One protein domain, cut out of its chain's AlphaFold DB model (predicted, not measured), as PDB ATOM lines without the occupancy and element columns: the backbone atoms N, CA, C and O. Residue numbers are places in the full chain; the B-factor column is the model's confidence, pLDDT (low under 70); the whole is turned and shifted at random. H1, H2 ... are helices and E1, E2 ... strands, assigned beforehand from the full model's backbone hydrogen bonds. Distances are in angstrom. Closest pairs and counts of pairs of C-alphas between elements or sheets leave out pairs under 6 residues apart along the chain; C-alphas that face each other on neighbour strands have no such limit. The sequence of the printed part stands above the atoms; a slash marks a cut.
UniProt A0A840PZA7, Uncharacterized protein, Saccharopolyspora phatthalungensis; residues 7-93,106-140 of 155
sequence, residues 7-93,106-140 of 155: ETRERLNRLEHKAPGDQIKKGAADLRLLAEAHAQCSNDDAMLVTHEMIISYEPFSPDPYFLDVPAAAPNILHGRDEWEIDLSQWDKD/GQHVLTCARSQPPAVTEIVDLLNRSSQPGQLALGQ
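What this domain is: This is residues 7 to 93 and 106 to 140 of the 155 residues of an uncharacterized protein of Saccharopolyspora phatthalungensis (UniProt A0A840PZA7). One twisted sheet of five strands is a wall with two helices, H2 and H3, packed over one face, mainly on the side of E1, E2 and E3; no named helix covers the other face. H1 folds back from the start of H2 as the second arm of a V, away from the sheet. The printed part has 122 residues with three named helices and five named strands, in the chain order H1 H2 E1 E2 E3 E4 E5 H3. The sheet's order is E1 E2 E3 E4 E5, antiparallel throughout, and the class is mixed, helices and strands. The whole is compact, with a radius of gyration of the C-alphas of 14.7 A and spans of 43 by 32 by 29 A.

How they stand to each other: E1, residues 46 to 49, and E2, residues 54 to 57, form a hairpin, with N 47 and O 56 2.8 A apart, within hydrogen-bond range. E3, residues 65 to 70, forms a hairpin with E2, with N 57 and O 67 at 2.8 A. E4, residues 83 to 89, forms a hairpin with E3, with N 68 and O 86 at 2.8 A. E1 to E4 are a meander, each strand the antiparallel neighbour of the one before. E5, residues 107 to 114, is the antiparallel neighbour of E4, with N 87 and O 110 at 2.8 A, and bends by 54 degrees at residue 110. E1 and E5 are the edge strands. H2, residues 21 to 40, is on the sheet at a height of 8.7 A, over E2 and only just over E1, where 3 of its C-alphas fall; it runs along the strands, at 7 degrees to E2 on the local plane. H3, residues 120 to 130, is on the same face at a height of 9.7 A, over E2 and E3. H2 touches H3 with residues 33 to 40 alone, at a steep tilt of 48 degrees, the same way; the closest C-alphas, of Ala 37 and Val 120, are 5.2 A apart. H1, residues 7 to 18, is not on the sheet and is close to H2 but not clearly touching it: their closest C-alphas, of Glu 16 and Ile 24, are 6.1 A apart. Every O i to N i+4 pair is within hydrogen-bond range in H2 and H3; in H1 it is 7 of 8.

Where its parts are: H1 begins at C-alpha 7, (12.325, 43.199, -35.252), and is 17.1 A long; H2 measures 28.7 A. E1 is 9.7 A long, E2 9.9 A, E3 16.1 A, E4 19.7 A and E5 20.3 A. H3, 15.5 A long, ends at C-alpha 130, (-11.520, 40.309, -18.641).

The domain as a whole: The C-alphas of Gly 21 and Pro 62 are the two farthest apart, at 44.2 A. Residues 94 to 105 are not printed, and C-alphas 93 and 106 are 10.0 A apart across the cut. The link from E3 to E4, residues 71 to 82, is long. Mean pLDDT of the printed part is 82.1; 21 residues are under 70, among them 74 to 79 and 136 to 140.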
ATOM      1  N   GLU A   7      11.800  43.522 -36.580       81.06
ATOM      2  CA  GLU A   7      12.325  43.199 -35.252       81.06
ATOM      3  C   GLU A   7      11.721  41.902 -34.695       81.06
ATOM      4  O   GLU A   7      12.450  41.039 -34.198       81.06
ATOM      5  N   THR A   8      10.401  41.732 -34.811       78.31
ATOM      6  CA  THR A   8       9.708  40.516 -34.365       78.31
ATOM      7  C   THR A   8      10.229  39.293 -35.111       78.31
ATOM      8  O   THR A   8      10.553  38.276 -34.497       78.31
ATOM      9  N   ARG A   9      10.383  39.402 -36.435       81.38
ATOM     10  CA  ARG A   9      10.939  38.334 -37.275       81.38
ATOM     11  C   ARG A   9      12.360  37.967 -36.861       81.38
ATOM     12  O   ARG A   9      12.669  36.789 -36.719       81.38
ATOM     13  N   GLU A  10      13.223  38.951 -36.628       84.06
ATOM     14  CA  GLU A  10      14.591  38.698 -36.172       84.06
ATOM     15  C   GLU A  10      14.638  38.047 -34.786       84.06
ATOM     16  O   GLU A  10      15.448  37.143 -34.566       84.06
ATOM     17  N   ARG A  11      13.774  38.471 -33.851       80.00
ATOM     18  CA  ARG A  11      13.635  37.832 -32.531       80.00
ATOM     19  C   ARG A  11      13.218  36.365 -32.674       80.00
ATOM     20  O   ARG A  11      13.894  35.504 -32.114       80.00
ATOM     21  N   LEU A  12      12.197  36.072 -33.481       80.31
ATOM     22  CA  LEU A  12      11.742  34.701 -33.749       80.31
ATOM     23  C   LEU A  12      12.829  33.845 -34.422       80.31
ATOM     24  O   LEU A  12      13.082  32.728 -33.980       80.31
ATOM     25  N   ASN A  13      13.557  34.385 -35.404       83.62
ATOM     26  CA  ASN A  13      14.669  33.681 -36.055       83.62
ATOM     27  C   ASN A  13      15.788  33.318 -35.064       83.62
ATOM     28  O   ASN A  13      16.387  32.244 -35.149       83.62
ATOM     29  N   ARG A  14      16.088  34.202 -34.100       81.06
ATOM     30  CA  ARG A  14      17.069  33.910 -33.042       81.06
ATOM     31  C   ARG A  14      16.593  32.806 -32.102       81.06
ATOM     32  O   ARG A  14      17.432  32.032 -31.639       81.06
ATOM     33  N   LEU A  15      15.294  32.754 -31.811       75.69
ATOM     34  CA  LEU A  15      14.693  31.685 -31.014       75.69
ATOM     35  C   LEU A  15      14.776  30.345 -31.743       75.69
ATOM     36  O   LEU A  15      15.231  29.365 -31.159       75.69
ATOM     37  N   GLU A  16      14.427  30.325 -33.029       78.44
ATOM     38  CA  GLU A  16      14.495  29.133 -33.873       78.44
ATOM     39  C   GLU A  16      15.923  28.579 -33.957       78.44
ATOM     40  O   GLU A  16      16.146  27.395 -33.729       78.44
ATOM     41  N   HIS A  17      16.921  29.434 -34.199       79.94
ATOM     42  CA  HIS A  17      18.303  28.985 -34.385       79.94
ATOM     43  C   HIS A  17      18.927  28.328 -33.139       79.94
ATOM     44  O   HIS A  17      19.881  27.559 -33.256       79.94
ATOM     45  N   LYS A  18      18.428  28.650 -31.939       74.38
ATOM     46  CA  LYS A  18      18.975  28.168 -30.660       74.38
ATOM     47  C   LYS A  18      18.196  26.991 -30.066       74.38
ATOM     48  O   LYS A  18      18.646  26.435 -29.066       74.38
ATOM     49  N   ALA A  19      17.051  26.634 -30.644       74.50
ATOM     50  CA  ALA A  19      16.157  25.621 -30.103       74.50
ATOM     51  C   ALA A  19      16.295  24.269 -30.840       74.50
ATOM     52  O   ALA A  19      16.470  24.230 -32.060       74.50
ATOM     53  N   PRO A  20      16.182  23.137 -30.128       80.88
ATOM     54  CA  PRO A  20      15.948  21.825 -30.724       80.88
ATOM     55  C   PRO A  20      14.702  21.788 -31.628       80.88
ATOM     56  O   PRO A  20      13.717  22.490 -31.397       80.88
ATOM     57  N   GLY A  21      14.709  20.935 -32.658       80.00
ATOM     58  CA  GLY A  21      13.637  20.890 -33.667       80.00
ATOM     59  C   GLY A  21      12.247  20.514 -33.136       80.00
ATOM     60  O   GLY A  21      11.234  20.947 -33.682       80.00
ATOM     61  N   ASP A  22      12.173  19.714 -32.078       82.19
ATOM     62  CA  ASP A  22      10.946  19.405 -31.338       82.19
ATOM     63  C   ASP A  22      10.429  20.615 -30.547       82.19
ATOM     64  O   ASP A  22       9.230  20.895 -30.585       82.19
ATOM     65  N   GLN A  23      11.321  21.391 -29.926       80.50
ATOM     66  CA  GLN A  23      10.961  22.640 -29.251       80.50
ATOM     67  C   GLN A  23      10.467  23.709 -30.233       80.50
ATOM     68  O   GLN A  23       9.493  24.394 -29.933       80.50
ATOM     69  N   ILE A  24      11.062  23.810 -31.428       82.19
ATOM     70  CA  ILE A  24      10.574  24.707 -32.492       82.19
ATOM     71  C   ILE A  24       9.142  24.333 -32.888       82.19
ATOM     72  O   ILE A  24       8.280  25.200 -33.013       82.19
ATOM     73  N   LYS A  25       8.860  23.035 -33.065       83.88
ATOM     74  CA  LYS A  25       7.511  22.558 -33.408       83.88
ATOM     75  C   LYS A  25       6.502  22.860 -32.306       83.88
ATOM     76  O   LYS A  25       5.410  23.320 -32.632       83.88
ATOM     77  N   LYS A  26       6.868  22.616 -31.041       84.69
ATOM     78  CA  LYS A  26       6.025  22.925 -29.878       84.69
ATOM     79  C   LYS A  26       5.747  24.428 -29.804       84.69
ATOM     80  O   LYS A  26       4.593  24.824 -29.876       84.69
ATOM     81  N   GLY A  27       6.788  25.260 -29.829       85.38
ATOM     82  CA  GLY A  27       6.630  26.713 -29.766       85.38
ATOM     83  C   GLY A  27       5.840  27.295 -30.942       85.38
ATOM     84  O   GLY A  27       5.025  28.193 -30.759       85.38
ATOM     85  N   ALA A  28       5.995  26.748 -32.153       85.62
ATOM     86  CA  ALA A  28       5.179  27.145 -33.298       85.62
ATOM     87  C   ALA A  28       3.711  26.700 -33.176       85.62
ATOM     88  O   ALA A  28       2.833  27.358 -33.730       85.62
ATOM     89  N   ALA A  29       3.423  25.575 -32.516       89.50
ATOM     90  CA  ALA A  29       2.051  25.164 -32.220       89.50
ATOM     91  C   ALA A  29       1.425  26.081 -31.161       89.50
ATOM     92  O   ALA A  29       0.325  26.584 -31.375       89.50
ATOM     93  N   ASP A  30       2.167  26.378 -30.098       90.81
ATOM     94  CA  ASP A  30       1.727  27.252 -29.014       90.81
ATOM     95  C   ASP A  30       1.483  28.692 -29.508       90.81
ATOM     96  O   ASP A  30       0.443  29.286 -29.231       90.81
ATOM     97  N   LEU A  31       2.374  29.234 -30.348       89.75
ATOM     98  CA  LEU A  31       2.183  30.553 -30.960       89.75
ATOM     99  C   LEU A  31       0.967  30.593 -31.898       89.75
ATOM    100  O   LEU A  31       0.269  31.605 -31.949       89.75
ATOM    101  N   ARG A  32       0.695  29.512 -32.645       91.44
ATOM    102  CA  ARG A  32      -0.518  29.425 -33.477       91.44
ATOM    103  C   ARG A  32      -1.776  29.443 -32.623       91.44
ATOM    104  O   ARG A  32      -2.725  30.115 -33.001       91.44
ATOM    105  N   LEU A  33      -1.761  28.742 -31.494       94.50
ATOM    106  CA  LEU A  33      -2.869  28.704 -30.550       94.50
ATOM    107  C   LEU A  33      -3.153  30.101 -29.980       94.50
ATOM    108  O   LEU A  33      -4.296  30.548 -30.018       94.50
ATOM    109  N   LEU A  34      -2.115  30.830 -29.554       93.81
ATOM    110  CA  LEU A  34      -2.254  32.224 -29.117       93.81
ATOM    111  C   LEU A  34      -2.787  33.128 -30.240       93.81
ATOM    112  O   LEU A  34      -3.718  33.901 -30.033       93.81
ATOM    113  N   ALA A  35      -2.236  33.021 -31.451       92.56
ATOM    114  CA  ALA A  35      -2.699  33.818 -32.586       92.56
ATOM    115  C   ALA A  35      -4.161  33.523 -32.953       92.56
ATOM    116  O   ALA A  35      -4.909  34.434 -33.304       92.56
ATOM    117  N   GLU A  36      -4.578  32.262 -32.856       95.31
ATOM    118  CA  GLU A  36      -5.956  31.847 -33.089       95.31
ATOM    119  C   GLU A  36      -6.900  32.392 -32.010       95.31
ATOM    120  O   GLU A  36      -7.947  32.941 -32.348       95.31
ATOM    121  N   ALA A  37      -6.519  32.303 -30.732       95.94
ATOM    122  CA  ALA A  37      -7.304  32.859 -29.633       95.94
ATOM    123  C   ALA A  37      -7.438  34.386 -29.737       95.94
ATOM    124  O   ALA A  37      -8.541  34.914 -29.616       95.94
ATOM    125  N   HIS A  38      -6.343  35.093 -30.037       94.75
ATOM    126  CA  HIS A  38      -6.352  36.544 -30.250       94.75
ATOM    127  C   HIS A  38      -7.274  36.944 -31.409       94.75
ATOM    128  O   HIS A  38      -8.099  37.838 -31.256       94.75
ATOM    129  N   ALA A  39      -7.221  36.224 -32.532       93.94
ATOM    130  CA  ALA A  39      -8.073  36.496 -33.690       93.94
ATOM    131  C   ALA A  39      -9.570  36.208 -33.455       93.94
ATOM    132  O   ALA A  39     -10.408  36.738 -34.185       93.94
ATOM    133  N   GLN A  40      -9.908  35.340 -32.495       95.31
ATOM    134  CA  GLN A  40     -11.291  34.977 -32.162       95.31
ATOM    135  C   GLN A  40     -11.872  35.780 -30.993       95.31
ATOM    136  O   GLN A  40     -13.093  35.785 -30.814       95.31
ATOM    137  N   CYS A  41     -11.037  36.432 -30.182       92.50
ATOM    138  CA  CYS A  41     -11.518  37.229 -29.062       92.50
ATOM    139  C   CYS A  41     -12.172  38.535 -29.542       92.50
ATOM    140  O   CYS A  41     -11.851  39.067 -30.602       92.50
ATOM    141  N   SER A  42     -13.115  39.043 -28.751       91.88
ATOM    142  CA  SER A  42     -13.767  40.340 -28.960       91.88
ATOM    143  C   SER A  42     -13.212  41.414 -28.018       91.88
ATOM    144  O   SER A  42     -13.879  42.417 -27.774       91.88
ATOM    145  N   ASN A  43     -12.059  41.155 -27.399       89.12
ATOM    146  CA  ASN A  43     -11.382  42.089 -26.512       89.12
ATOM    147  C   ASN A  43     -10.379  42.906 -27.336       89.12
ATOM    148  O   ASN A  43      -9.270  42.447 -27.595       89.12
ATOM    149  N   ASP A  44     -10.790  44.106 -27.746       86.69
ATOM    150  CA  ASP A  44      -9.995  44.988 -28.612       86.69
ATOM    151  C   ASP A  44      -8.696  45.484 -27.949       86.69
ATOM    152  O   ASP A  44      -7.760  45.877 -28.645       86.69
ATOM    153  N   ASP A  45      -8.621  45.429 -26.618       88.25
ATOM    154  CA  ASP A  45      -7.450  45.830 -25.835       88.25
ATOM    155  C   ASP A  45      -6.485  44.653 -25.583       88.25
ATOM    156  O   ASP A  45      -5.408  44.837 -25.015       88.25
ATOM    157  N   ALA A  46      -6.849  43.425 -25.981       90.94
ATOM    158  CA  ALA A  46      -5.950  42.283 -25.892       90.94
ATOM    159  C   ALA A  46      -4.860  42.372 -26.972       90.94
ATOM    160  O   ALA A  46      -5.130  42.555 -28.163       90.94
ATOM    161  N   MET A  47      -3.609  42.168 -26.571       92.00
ATOM    162  CA  MET A  47      -2.441  42.282 -27.434       92.00
ATOM    163  C   MET A  47      -1.666  40.965 -27.492       92.00
ATOM    164  O   MET A  47      -1.266  40.410 -26.472       92.00
ATOM    165  N   LEU A  48      -1.386  40.489 -28.708       91.69
ATOM    166  CA  LEU A  48      -0.485  39.361 -28.934       91.69
ATOM    167  C   LEU A  48       0.975  39.831 -29.014       91.69
ATOM    168  O   LEU A  48       1.412  40.397 -30.020       91.69
ATOM    169  N   VAL A  49       1.769  39.501 -27.998       89.62
ATOM    170  CA  VAL A  49       3.211  39.772 -27.944       89.62
ATOM    171  C   VAL A  49       3.971  38.546 -28.453       89.62
ATOM    172  O   VAL A  49       4.489  37.715 -27.709       89.62
ATOM    173  N   THR A  50       4.022  38.408 -29.777       86.06
ATOM    174  CA  THR A  50       4.532  37.204 -30.471       86.06
ATOM    175  C   THR A  50       5.950  36.775 -30.084       86.06
ATOM    176  O   THR A  50       6.241  35.582 -30.068       86.06
ATOM    177  N   HIS A  51       6.842  37.719 -29.777       80.25
ATOM    178  CA  HIS A  51       8.231  37.413 -29.435       80.25
ATOM    179  C   HIS A  51       8.417  36.965 -27.980       80.25
ATOM    180  O   HIS A  51       9.414  36.311 -27.688       80.25
ATOM    181  N   GLU A  52       7.469  37.299 -27.101       84.00
ATOM    182  CA  GLU A  52       7.411  36.785 -25.726       84.00
ATOM    183  C   GLU A  52       6.522  35.544 -25.627       84.00
ATOM    184  O   GLU A  52       6.564  34.835 -24.625       84.00
ATOM    185  N   MET A  53       5.762  35.250 -26.691       88.38
ATOM    186  CA  MET A  53       4.756  34.191 -26.756       88.38
ATOM    187  C   MET A  53       3.685  34.355 -25.669       88.38
ATOM    188  O   MET A  53       3.419  33.426 -24.911       88.38
ATOM    189  N   ILE A  54       3.093  35.550 -25.594       91.75
ATOM    190  CA  ILE A  54       2.088  35.932 -24.589       91.75
ATOM    191  C   ILE A  54       0.918  36.641 -25.280       91.75
ATOM    192  O   ILE A  54       1.133  37.392 -26.237       91.75
ATOM    193  N   ILE A  55      -0.312  36.423 -24.804       93.56
ATOM    194  CA  ILE A  55      -1.403  37.398 -24.975       93.56
ATOM    195  C   ILE A  55      -1.537  38.171 -23.671       93.56
ATOM    196  O   ILE A  55      -1.702  37.548 -22.624       93.56
ATOM    197  N   SER A  56      -1.473  39.493 -23.754       91.75
ATOM    198  CA  SER A  56      -1.624  40.391 -22.614       91.75
ATOM    199  C   SER A  56      -2.908  41.201 -22.750       91.75
ATOM    200  O   SER A  56      -3.300  41.569 -23.859       91.75
ATOM    201  N   TYR A  57      -3.571  41.473 -21.636       89.38
ATOM    202  CA  TYR A  57      -4.672  42.419 -21.540       89.38
ATOM    203  C   TYR A  57      -4.423  43.356 -20.367       89.38
ATOM    204  O   TYR A  57      -4.372  42.932 -19.210       89.38
ATOM    205  N   GLU A  58      -4.335  44.642 -20.684       85.44
ATOM    206  CA  GLU A  58      -4.153  45.711 -19.720       85.44
ATOM    207  C   GLU A  58      -5.299  46.728 -19.871       85.44
ATOM    208  O   GLU A  58      -5.311  47.508 -20.827       85.44
ATOM    209  N   PRO A  59      -6.297  46.735 -18.967       74.50
ATOM    210  CA  PRO A  59      -7.329  47.758 -18.970       74.50
ATOM    211  C   PRO A  59      -6.716  49.130 -18.682       74.50
ATOM    212  O   PRO A  59      -6.004  49.323 -17.695       74.50
ATOM    213  N   PHE A  60      -7.078  50.133 -19.481       66.31
ATOM    214  CA  PHE A  60      -6.815  51.518 -19.106       66.31
ATOM    215  C   PHE A  60      -7.567  51.858 -17.807       66.31
ATOM    216  O   PHE A  60      -8.745  51.532 -17.665       66.31
ATOM    217  N   SER A  61      -6.870  52.523 -16.871       60.94
ATOM    218  CA  SER A  61      -7.363  53.030 -15.573       60.94
ATOM    219  C   SER A  61      -8.890  53.242 -15.521       60.94
ATOM    220  O   SER A  61      -9.416  54.000 -16.339       60.94
ATOM    221  N   PRO A  62      -9.600  52.710 -14.505       61.34
ATOM    222  CA  PRO A  62      -9.134  52.651 -13.114       61.34
ATOM    223  C   PRO A  62      -8.729  51.275 -12.572       61.34
ATOM    224  O   PRO A  62      -8.293  51.227 -11.420       61.34
ATOM    225  N   ASP A  63      -8.854  50.191 -13.340       67.62
ATOM    226  CA  ASP A  63      -8.522  48.849 -12.849       67.62
ATOM    227  C   ASP A  63      -6.995  48.664 -12.769       67.62
ATOM    228  O   ASP A  63      -6.310  48.796 -13.779       67.62
ATOM    229  N   PRO A  64      -6.423  48.370 -11.584       76.31
ATOM    230  CA  PRO A  64      -4.986  48.202 -11.430       76.31
ATOM    231  C   PRO A  64      -4.544  46.779 -11.788       76.31
ATOM    232  O   PRO A  64      -3.522  46.349 -11.285       76.31
ATOM    233  N   TYR A  65      -5.311  46.008 -12.559       82.12
ATOM    234  CA  TYR A  65      -5.020  44.594 -12.815       82.12
ATOM    235  C   TYR A  65      -4.766  44.358 -14.290       82.12
ATOM    236  O   TYR A  65      -5.489  44.904 -15.114       82.12
ATOM    237  N   PHE A  66      -3.805  43.502 -14.609       86.69
ATOM    238  CA  PHE A  66      -3.535  43.034 -15.961       86.69
ATOM    239  C   PHE A  66      -3.505  41.508 -15.992       86.69
ATOM    240  O   PHE A  66      -3.278  40.849 -14.973       86.69
ATOM    241  N   LEU A  67      -3.801  40.957 -17.163       90.19
ATOM    242  CA  LEU A  67      -3.872  39.526 -17.414       90.19
ATOM    243  C   LEU A  67      -2.857  39.154 -18.488       90.19
ATOM    244  O   LEU A  67      -2.954  39.651 -19.606       90.19
ATOM    245  N   ASP A  68      -1.990  38.200 -18.178       92.56
ATOM    246  CA  ASP A  68      -1.084  37.585 -19.135       92.56
ATOM    247  C   ASP A  68      -1.401  36.098 -19.299       92.56
ATOM    248  O   ASP A  68      -1.650  35.367 -18.340       92.56
ATOM    249  N   VAL A  69      -1.368  35.627 -20.544       93.00
ATOM    250  CA  VAL A  69      -1.469  34.206 -20.893       93.00
ATOM    251  C   VAL A  69      -0.202  33.799 -21.646       93.00
ATOM    252  O   VAL A  69      -0.196  33.770 -22.884       93.00
ATOM    253  N   PRO A  70       0.915  33.562 -20.937       92.12
ATOM    254  CA  PRO A  70       2.139  33.084 -21.553       92.12
ATOM    255  C   PRO A  70       2.037  31.613 -21.965       92.12
ATOM    256  O   PRO A  70       1.664  30.725 -21.195       92.12
ATOM    257  N   ALA A  71       2.471  31.338 -23.190       91.00
ATOM    258  CA  ALA A  71       2.735  29.980 -23.625       91.00
ATOM    259  C   ALA A  71       3.990  29.405 -22.963       91.00
ATOM    260  O   ALA A  71       4.933  30.134 -22.608       91.00
ATOM    261  N   ALA A  72       4.031  28.071 -22.923       84.94
ATOM    262  CA  ALA A  72       5.263  27.341 -22.682       84.94
ATOM    263  C   ALA A  72       6.316  27.773 -23.718       84.94
ATOM    264  O   ALA A  72       6.138  27.649 -24.930       84.94
ATOM    265  N   ALA A  73       7.433  28.296 -23.229       74.56
ATOM    266  CA  ALA A  73       8.547  28.770 -24.034       74.56
ATOM    267  C   ALA A  73       9.850  28.226 -23.427       74.56
ATOM    268  O   ALA A  73      10.607  28.987 -22.817       74.56
ATOM    269  N   PRO A  74      10.152  26.923 -23.610       59.59
ATOM    270  CA  PRO A  74      11.299  26.255 -22.977       59.59
ATOM    271  C   PRO A  74      12.660  26.695 -23.553       59.59
ATOM    272  O   PRO A  74      13.691  26.069 -23.317       59.59
ATOM    273  N   ASN A  75      12.684  27.771 -24.342       60.62
ATOM    274  CA  ASN A  75      13.898  28.341 -24.902       60.62
ATOM    275  C   ASN A  75      14.544  29.358 -23.937       60.62
ATOM    276  O   ASN A  75      13.964  29.806 -22.950       60.62
ATOM    277  N   ILE A  76      15.777  29.740 -24.268       52.84
ATOM    278  CA  ILE A  76      16.702  30.510 -23.421       52.84
ATOM    279  C   ILE A  76      16.168  31.902 -23.016       52.84
ATOM    280  O   ILE A  76      16.684  32.473 -22.061       52.84
ATOM    281  N   LEU A  77      15.179  32.477 -23.717       55.03
ATOM    282  CA  LEU A  77      14.707  33.831 -23.387       55.03
ATOM    283  C   LEU A  77      13.785  33.865 -22.170       55.03
ATOM    284  O   LEU A  77      13.834  34.842 -21.428       55.03
ATOM    285  N   HIS A  78      12.979  32.821 -21.962       63.28
ATOM    286  CA  HIS A  78      11.949  32.843 -20.922       63.28
ATOM    287  C   HIS A  78      11.947  31.617 -20.008       63.28
ATOM    288  O   HIS A  78      11.441  31.724 -18.899       63.28
ATOM    289  N   GLY A  79      12.534  30.485 -20.422       69.06
ATOM    290  CA  GLY A  79      12.712  29.314 -19.554       69.06
ATOM    291  C   GLY A  79      11.413  28.752 -18.966       69.06
ATOM    292  O   GLY A  79      11.448  28.178 -17.883       69.06
ATOM    293  N   ARG A  80      10.276  28.950 -19.648       81.94
ATOM    294  CA  ARG A  80       8.959  28.490 -19.189       81.94
ATOM    295  C   ARG A  80       8.673  27.108 -19.750       81.94
ATOM    296  O   ARG A  80       8.469  26.960 -20.957       81.94
ATOM    297  N   ASP A  81       8.638  26.112 -18.881       82.69
ATOM    298  CA  ASP A  81       8.344  24.731 -19.275       82.69
ATOM    299  C   ASP A  81       6.832  24.456 -19.374       82.69
ATOM    300  O   ASP A  81       6.406  23.538 -20.089       82.69
ATOM    301  N   GLU A  82       6.030  25.298 -18.720       87.56
ATOM    302  CA  GLU A  82       4.576  25.194 -18.593       87.56
ATOM    303  C   GLU A  82       3.867  26.406 -19.207       87.56
ATOM    304  O   GLU A  82       4.467  27.453 -19.456       87.56
ATOM    305  N   TRP A  83       2.581  26.225 -19.503       91.81
ATOM    306  CA  TRP A  83       1.677  27.332 -19.796       91.81
ATOM    307  C   TRP A  83       1.280  28.002 -18.491       91.81
ATOM    308  O   TRP A  83       1.062  27.308 -17.500       91.81
ATOM    309  N   GLU A  84       1.121  29.320 -18.497       91.06
ATOM    310  CA  GLU A  84       0.635  30.031 -17.317       91.06
ATOM    311  C   GLU A  84      -0.527  30.951 -17.699       91.06
ATOM    312  O   GLU A  84      -0.677  31.381 -18.844       91.06
ATOM    313  N   ILE A  85      -1.387  31.209 -16.723       90.62
ATOM    314  CA  ILE A  85      -2.367  32.286 -16.735       90.62
ATOM    315  C   ILE A  85      -2.051  33.118 -15.501       90.62
ATOM    316  O   ILE A  85      -2.183  32.621 -14.380       90.62
ATOM    317  N   ASP A  86      -1.613  34.351 -15.712       89.38
ATOM    318  CA  ASP A  86      -1.173  35.246 -14.655       89.38
ATOM    319  C   ASP A  86      -2.084  36.469 -14.574       89.38
ATOM    320  O   ASP A  86      -2.267  37.204 -15.539       89.38
ATOM    321  N   LEU A  87      -2.673  36.671 -13.402       87.38
ATOM    322  CA  LEU A  87      -3.385  37.882 -13.037       87.38
ATOM    323  C   LEU A  87      -2.507  38.646 -12.061       87.38
ATOM    324  O   LEU A  87      -2.264  38.188 -10.941       87.38
ATOM    325  N   SER A  88      -2.099  39.834 -12.464       84.88
ATOM    326  CA  SER A  88      -1.169  40.657 -11.707       84.88
ATOM    327  C   SER A  88      -1.753  42.040 -11.463       84.88
ATOM    328  O   SER A  88      -2.600  42.522 -12.213       84.88
ATOM    329  N   GLN A  89      -1.353  42.662 -10.358       81.50
ATOM    330  CA  GLN A  89      -1.789  44.004  -9.990       81.50
ATOM    331  C   GLN A  89      -0.659  44.999 -10.231       81.50
ATOM    332  O   GLN A  89       0.380  44.884  -9.591       81.50
ATOM    333  N   TRP A  90      -0.871  46.003 -11.079       76.75
ATOM    334  CA  TRP A  90      -0.021  47.182 -11.189       76.75
ATOM    335  C   TRP A  90       0.240  47.796  -9.819       76.75
ATOM    336  O   TRP A  90      -0.687  48.252  -9.139       76.75
ATOM    337  N   ASP A  91       1.514  47.853  -9.445       67.38
ATOM    338  CA  ASP A  91       1.935  48.682  -8.331       67.38
ATOM    339  C   ASP A  91       2.014  50.119  -8.843       67.38
ATOM    340  O   ASP A  91       2.836  50.460  -9.698       67.38
ATOM    341  N   LYS A  92       1.093  50.973  -8.391       57.53
ATOM    342  CA  LYS A  92       1.264  52.406  -8.609       57.53
ATOM    343  C   LYS A  92       2.383  52.813  -7.667       57.53
ATOM    344  O   LYS A  92       2.118  53.002  -6.484       57.53
ATOM    345  N   ASP A  93       3.591  52.992  -8.187       54.25
ATOM    346  CA  ASP A  93       4.641  53.720  -7.477       54.25
ATOM    347  C   ASP A  93       4.137  55.155  -7.240       54.25
ATOM    348  O   ASP A  93       4.334  56.068  -8.042       54.25
ATOM    349  N   GLY A 106       4.287  44.332 -10.823       59.47
ATOM    350  CA  GLY A 106       3.050  44.167 -10.099       59.47
ATOM    351  C   GLY A 106       3.078  42.951  -9.186       59.47
ATOM    352  O   GLY A 106       3.776  41.969  -9.438       59.47
ATOM    353  N   GLN A 107       2.310  42.999  -8.103       70.25
ATOM    354  CA  GLN A 107       2.131  41.828  -7.258       70.25
ATOM    355  C   GLN A 107       1.303  40.787  -8.028       70.25
ATOM    356  O   GLN A 107       0.158  41.067  -8.389       70.25
ATOM    357  N   HIS A 108       1.852  39.586  -8.234       73.88
ATOM    358  CA  HIS A 108       1.078  38.447  -8.738       73.88
ATOM    359  C   HIS A 108      -0.092  38.172  -7.787       73.88
ATOM    360  O   HIS A 108       0.103  37.893  -6.598       73.88
ATOM    361  N   VAL A 109      -1.313  38.284  -8.302       79.69
ATOM    362  CA  VAL A 109      -2.554  38.035  -7.559       79.69
ATOM    363  C   VAL A 109      -2.936  36.566  -7.679       79.69
ATOM    364  O   VAL A 109      -3.337  35.943  -6.694       79.69
ATOM    365  N   LEU A 110      -2.799  36.011  -8.883       83.75
ATOM    366  CA  LEU A 110      -3.072  34.614  -9.179       83.75
ATOM    367  C   LEU A 110      -2.192  34.159 -10.336       83.75
ATOM    368  O   LEU A 110      -2.271  34.736 -11.413       83.75
ATOM    369  N   THR A 111      -1.472  33.059 -10.142       85.38
ATOM    370  CA  THR A 111      -0.766  32.373 -11.223       85.38
ATOM    371  C   THR A 111      -1.272  30.938 -11.295       85.38
ATOM    372  O   THR A 111      -1.330  30.216 -10.295       85.38
ATOM    373  N   CYS A 112      -1.705  30.546 -12.485       88.44
ATOM    374  CA  CYS A 112      -2.285  29.245 -12.770       88.44
ATOM    375  C   CYS A 112      -1.419  28.548 -13.815       88.44
ATOM    376  O   CYS A 112      -1.414  28.946 -14.979       88.44
ATOM    377  N   ALA A 113      -0.672  27.532 -13.389       90.44
ATOM    378  CA  ALA A 113       0.249  26.799 -14.249       90.44
ATOM    379  C   ALA A 113      -0.420  25.538 -14.814       90.44
ATOM    380  O   ALA A 113      -1.162  24.842 -14.110       90.44
ATOM    381  N   ARG A 114      -0.167  25.248 -16.094       89.56
ATOM    382  CA  ARG A 114      -0.723  24.105 -16.823       89.56
ATOM    383  C   ARG A 114       0.371  23.375 -17.591       89.56
ATOM    384  O   ARG A 114       1.090  23.947 -18.411       89.56
ATOM    385  N   SER A 115       0.428  22.061 -17.395       88.06
ATOM    386  CA  SER A 115       1.358  21.186 -18.120       88.06
ATOM    387  C   SER A 115       0.967  20.970 -19.592       88.06
ATOM    388  O   SER A 115       1.790  20.531 -20.399       88.06
ATOM    389  N   GLN A 116      -0.285  21.276 -19.950       89.12
ATOM    390  CA  GLN A 116      -0.830  21.184 -21.303       89.12
ATOM    391  C   GLN A 116      -1.340  22.547 -21.784       89.12
ATOM    392  O   GLN A 116      -1.796  23.346 -20.963       89.12
ATOM    393  N   PRO A 117      -1.314  22.807 -23.106       90.56
ATOM    394  CA  PRO A 117      -1.911  24.014 -23.653       90.56
ATOM    395  C   PRO A 117      -3.413  24.091 -23.327       90.56
ATOM    396  O   PRO A 117      -4.115  23.090 -23.507       90.56
ATOM    397  N   PRO A 118      -3.924  25.255 -22.890       92.19
ATOM    398  CA  PRO A 118      -5.360  25.490 -22.784       92.19
ATOM    399  C   PRO A 118      -6.035  25.371 -24.154       92.19
ATOM    400  O   PRO A 118      -5.418  25.605 -25.195       92.19
ATOM    401  N   ALA A 119      -7.327  25.053 -24.178       94.38
ATOM    402  CA  ALA A 119      -8.083  25.127 -25.422       94.38
ATOM    403  C   ALA A 119      -8.230  26.591 -25.873       94.38
ATOM    404  O   ALA A 119      -8.379  27.495 -25.051       94.38
ATOM    405  N   VAL A 120      -8.274  26.827 -27.189       95.19
ATOM    406  CA  VAL A 120      -8.496  28.169 -27.768       95.19
ATOM    407  C   VAL A 120      -9.730  28.837 -27.158       95.19
ATOM    408  O   VAL A 120      -9.678  30.000 -26.771       95.19
ATOM    409  N   THR A 121     -10.824  28.086 -27.004       95.31
ATOM    410  CA  THR A 121     -12.077  28.587 -26.424       95.31
ATOM    411  C   THR A 121     -11.929  29.023 -24.970       95.31
ATOM    412  O   THR A 121     -12.580  29.976 -24.568       95.31
ATOM    413  N   GLU A 122     -11.062  28.373 -24.185       94.06
ATOM    414  CA  GLU A 122     -10.813  28.758 -22.789       94.06
ATOM    415  C   GLU A 122     -10.105  30.113 -22.711       94.06
ATOM    416  O   GLU A 122     -10.498  30.964 -21.916       94.06
ATOM    417  N   ILE A 123      -9.102  30.339 -23.569       94.06
ATOM    418  CA  ILE A 123      -8.406  31.632 -23.642       94.06
ATOM    419  C   ILE A 123      -9.363  32.720 -24.131       94.06
ATOM    420  O   ILE A 123      -9.423  33.794 -23.539       94.06
ATOM    421  N   VAL A 124     -10.130  32.451 -25.191       94.69
ATOM    422  CA  VAL A 124     -11.106  33.406 -25.737       94.69
ATOM    423  C   VAL A 124     -12.134  33.799 -24.679       94.69
ATOM    424  O   VAL A 124     -12.384  34.987 -24.479       94.69
ATOM    425  N   ASP A 125     -12.699  32.826 -23.962       92.88
ATOM    426  CA  ASP A 125     -13.667  33.087 -22.897       92.88
ATOM    427  C   ASP A 125     -13.054  33.908 -21.758       92.88
ATOM    428  O   ASP A 125     -13.711  34.808 -21.233       92.88
ATOM    429  N   LEU A 126     -11.804  33.625 -21.383       91.62
ATOM    430  CA  LEU A 126     -11.081  34.379 -20.363       91.62
ATOM    431  C   LEU A 126     -10.862  35.840 -20.788       91.62
ATOM    432  O   LEU A 126     -11.231  36.747 -20.042       91.62
ATOM    433  N   LEU A 127     -10.340  36.069 -21.997       91.00
ATOM    434  CA  LEU A 127     -10.082  37.409 -22.544       91.00
ATOM    435  C   LEU A 127     -11.372  38.217 -22.732       91.00
ATOM    436  O   LEU A 127     -11.409  39.420 -22.481       91.00
ATOM    437  N   ASN A 128     -12.456  37.569 -23.153       91.31
ATOM    438  CA  ASN A 128     -13.747  38.233 -23.330       91.31
ATOM    439  C   ASN A 128     -14.418  38.574 -21.993       91.31
ATOM    440  O   ASN A 128     -15.241  39.485 -21.928       91.31
ATOM    441  N   ARG A 129     -14.111  37.835 -20.921       87.88
ATOM    442  CA  ARG A 129     -14.568  38.176 -19.567       87.88
ATOM    443  C   ARG A 129     -13.725  39.286 -18.961       87.88
ATOM    444  O   ARG A 129     -14.290  40.141 -18.288       87.88
ATOM    445  N   SER A 130     -12.413  39.292 -19.200       83.75
ATOM    446  CA  SER A 130     -11.520  40.309 -18.641       83.75
ATOM    447  C   SER A 130     -11.846  41.718 -19.135       83.75
ATOM    448  O   SER A 130     -11.663  42.661 -18.376       83.75
ATOM    449  N   SER A 131     -12.406  41.859 -20.344       81.19
ATOM    450  CA  SER A 131     -12.842  43.152 -20.896       81.19
ATOM    451  C   SER A 131     -14.043  43.784 -20.182       81.19
ATOM    452  O   SER A 131     -14.372  44.947 -20.422       81.19
ATOM    453  N   GLN A 132     -14.731  43.046 -19.308       78.56
ATOM    454  CA  GLN A 132     -15.833  43.594 -18.528       78.56
ATOM    455  C   GLN A 132     -15.290  44.314 -17.278       78.56
ATOM    456  O   GLN A 132     -14.511  43.719 -16.526       78.56
ATOM    457  N   PRO A 133     -15.746  45.548 -16.984       66.56
ATOM    458  CA  PRO A 133     -15.245  46.329 -15.853       66.56
ATOM    459  C   PRO A 133     -15.289  45.566 -14.524       66.56
ATOM    460  O   PRO A 133     -16.324  44.994 -14.163       66.56
ATOM    461  N   GLY A 134     -14.180  45.576 -13.779       65.88
ATOM    462  CA  GLY A 134     -14.084  44.960 -12.456       65.88
ATOM    463  C   GLY A 134     -14.052  43.427 -12.428       65.88
ATOM    464  O   GLY A 134     -13.940  42.866 -11.338       65.88
ATOM    465  N   GLN A 135     -14.103  42.715 -13.565       73.19
ATOM    466  CA  GLN A 135     -14.007  41.243 -13.564       73.19
ATOM    467  C   GLN A 135     -12.645  40.744 -13.084       73.19
ATOM    468  O   GLN A 135     -12.577  39.748 -12.368       73.19
ATOM    469  N   LEU A 136     -11.572  41.471 -13.399       68.06
ATOM    470  CA  LEU A 136     -10.238  41.158 -12.889       68.06
ATOM    471  C   LEU A 136     -10.131  41.368 -11.366       68.06
ATOM    472  O   LEU A 136      -9.400  40.648 -10.691       68.06
ATOM    473  N   ALA A 137     -10.921  42.283 -10.796       62.19
ATOM    474  CA  ALA A 137     -10.958  42.535  -9.354       62.19
ATOM    475  C   ALA A 137     -11.781  41.490  -8.568       62.19
ATOM    476  O   ALA A 137     -11.531  41.271  -7.382       62.19
ATOM    477  N   LEU A 138     -12.745  40.812  -9.208       58.28
ATOM    478  CA  LEU A 138     -13.590  39.784  -8.575       58.28
ATOM    479  C   LEU A 138     -12.844  38.476  -8.255       58.28
ATOM    480  O   LEU A 138     -13.364  37.653  -7.501       58.28
ATOM    481  N   GLY A 139     -11.623  38.292  -8.770       52.25
ATOM    482  CA  GLY A 139     -10.732  37.192  -8.380       52.25
ATOM    483  C   GLY A 139     -10.287  37.252  -6.912       52.25
ATOM    484  O   GLY A 139      -9.761  36.272  -6.379       52.25
ATOM    485  N   GLN A 140     -10.531  38.373  -6.224       50.47
ATOM    486  CA  GLN A 140     -10.258  38.508  -4.802       50.47
ATOM    487  C   GLN A 140     -11.389  37.908  -3.964       50.47
ATOM    488  O   GLN A 140     -12.462  38.483  -3.798       50.47
TER     489      GLN A 140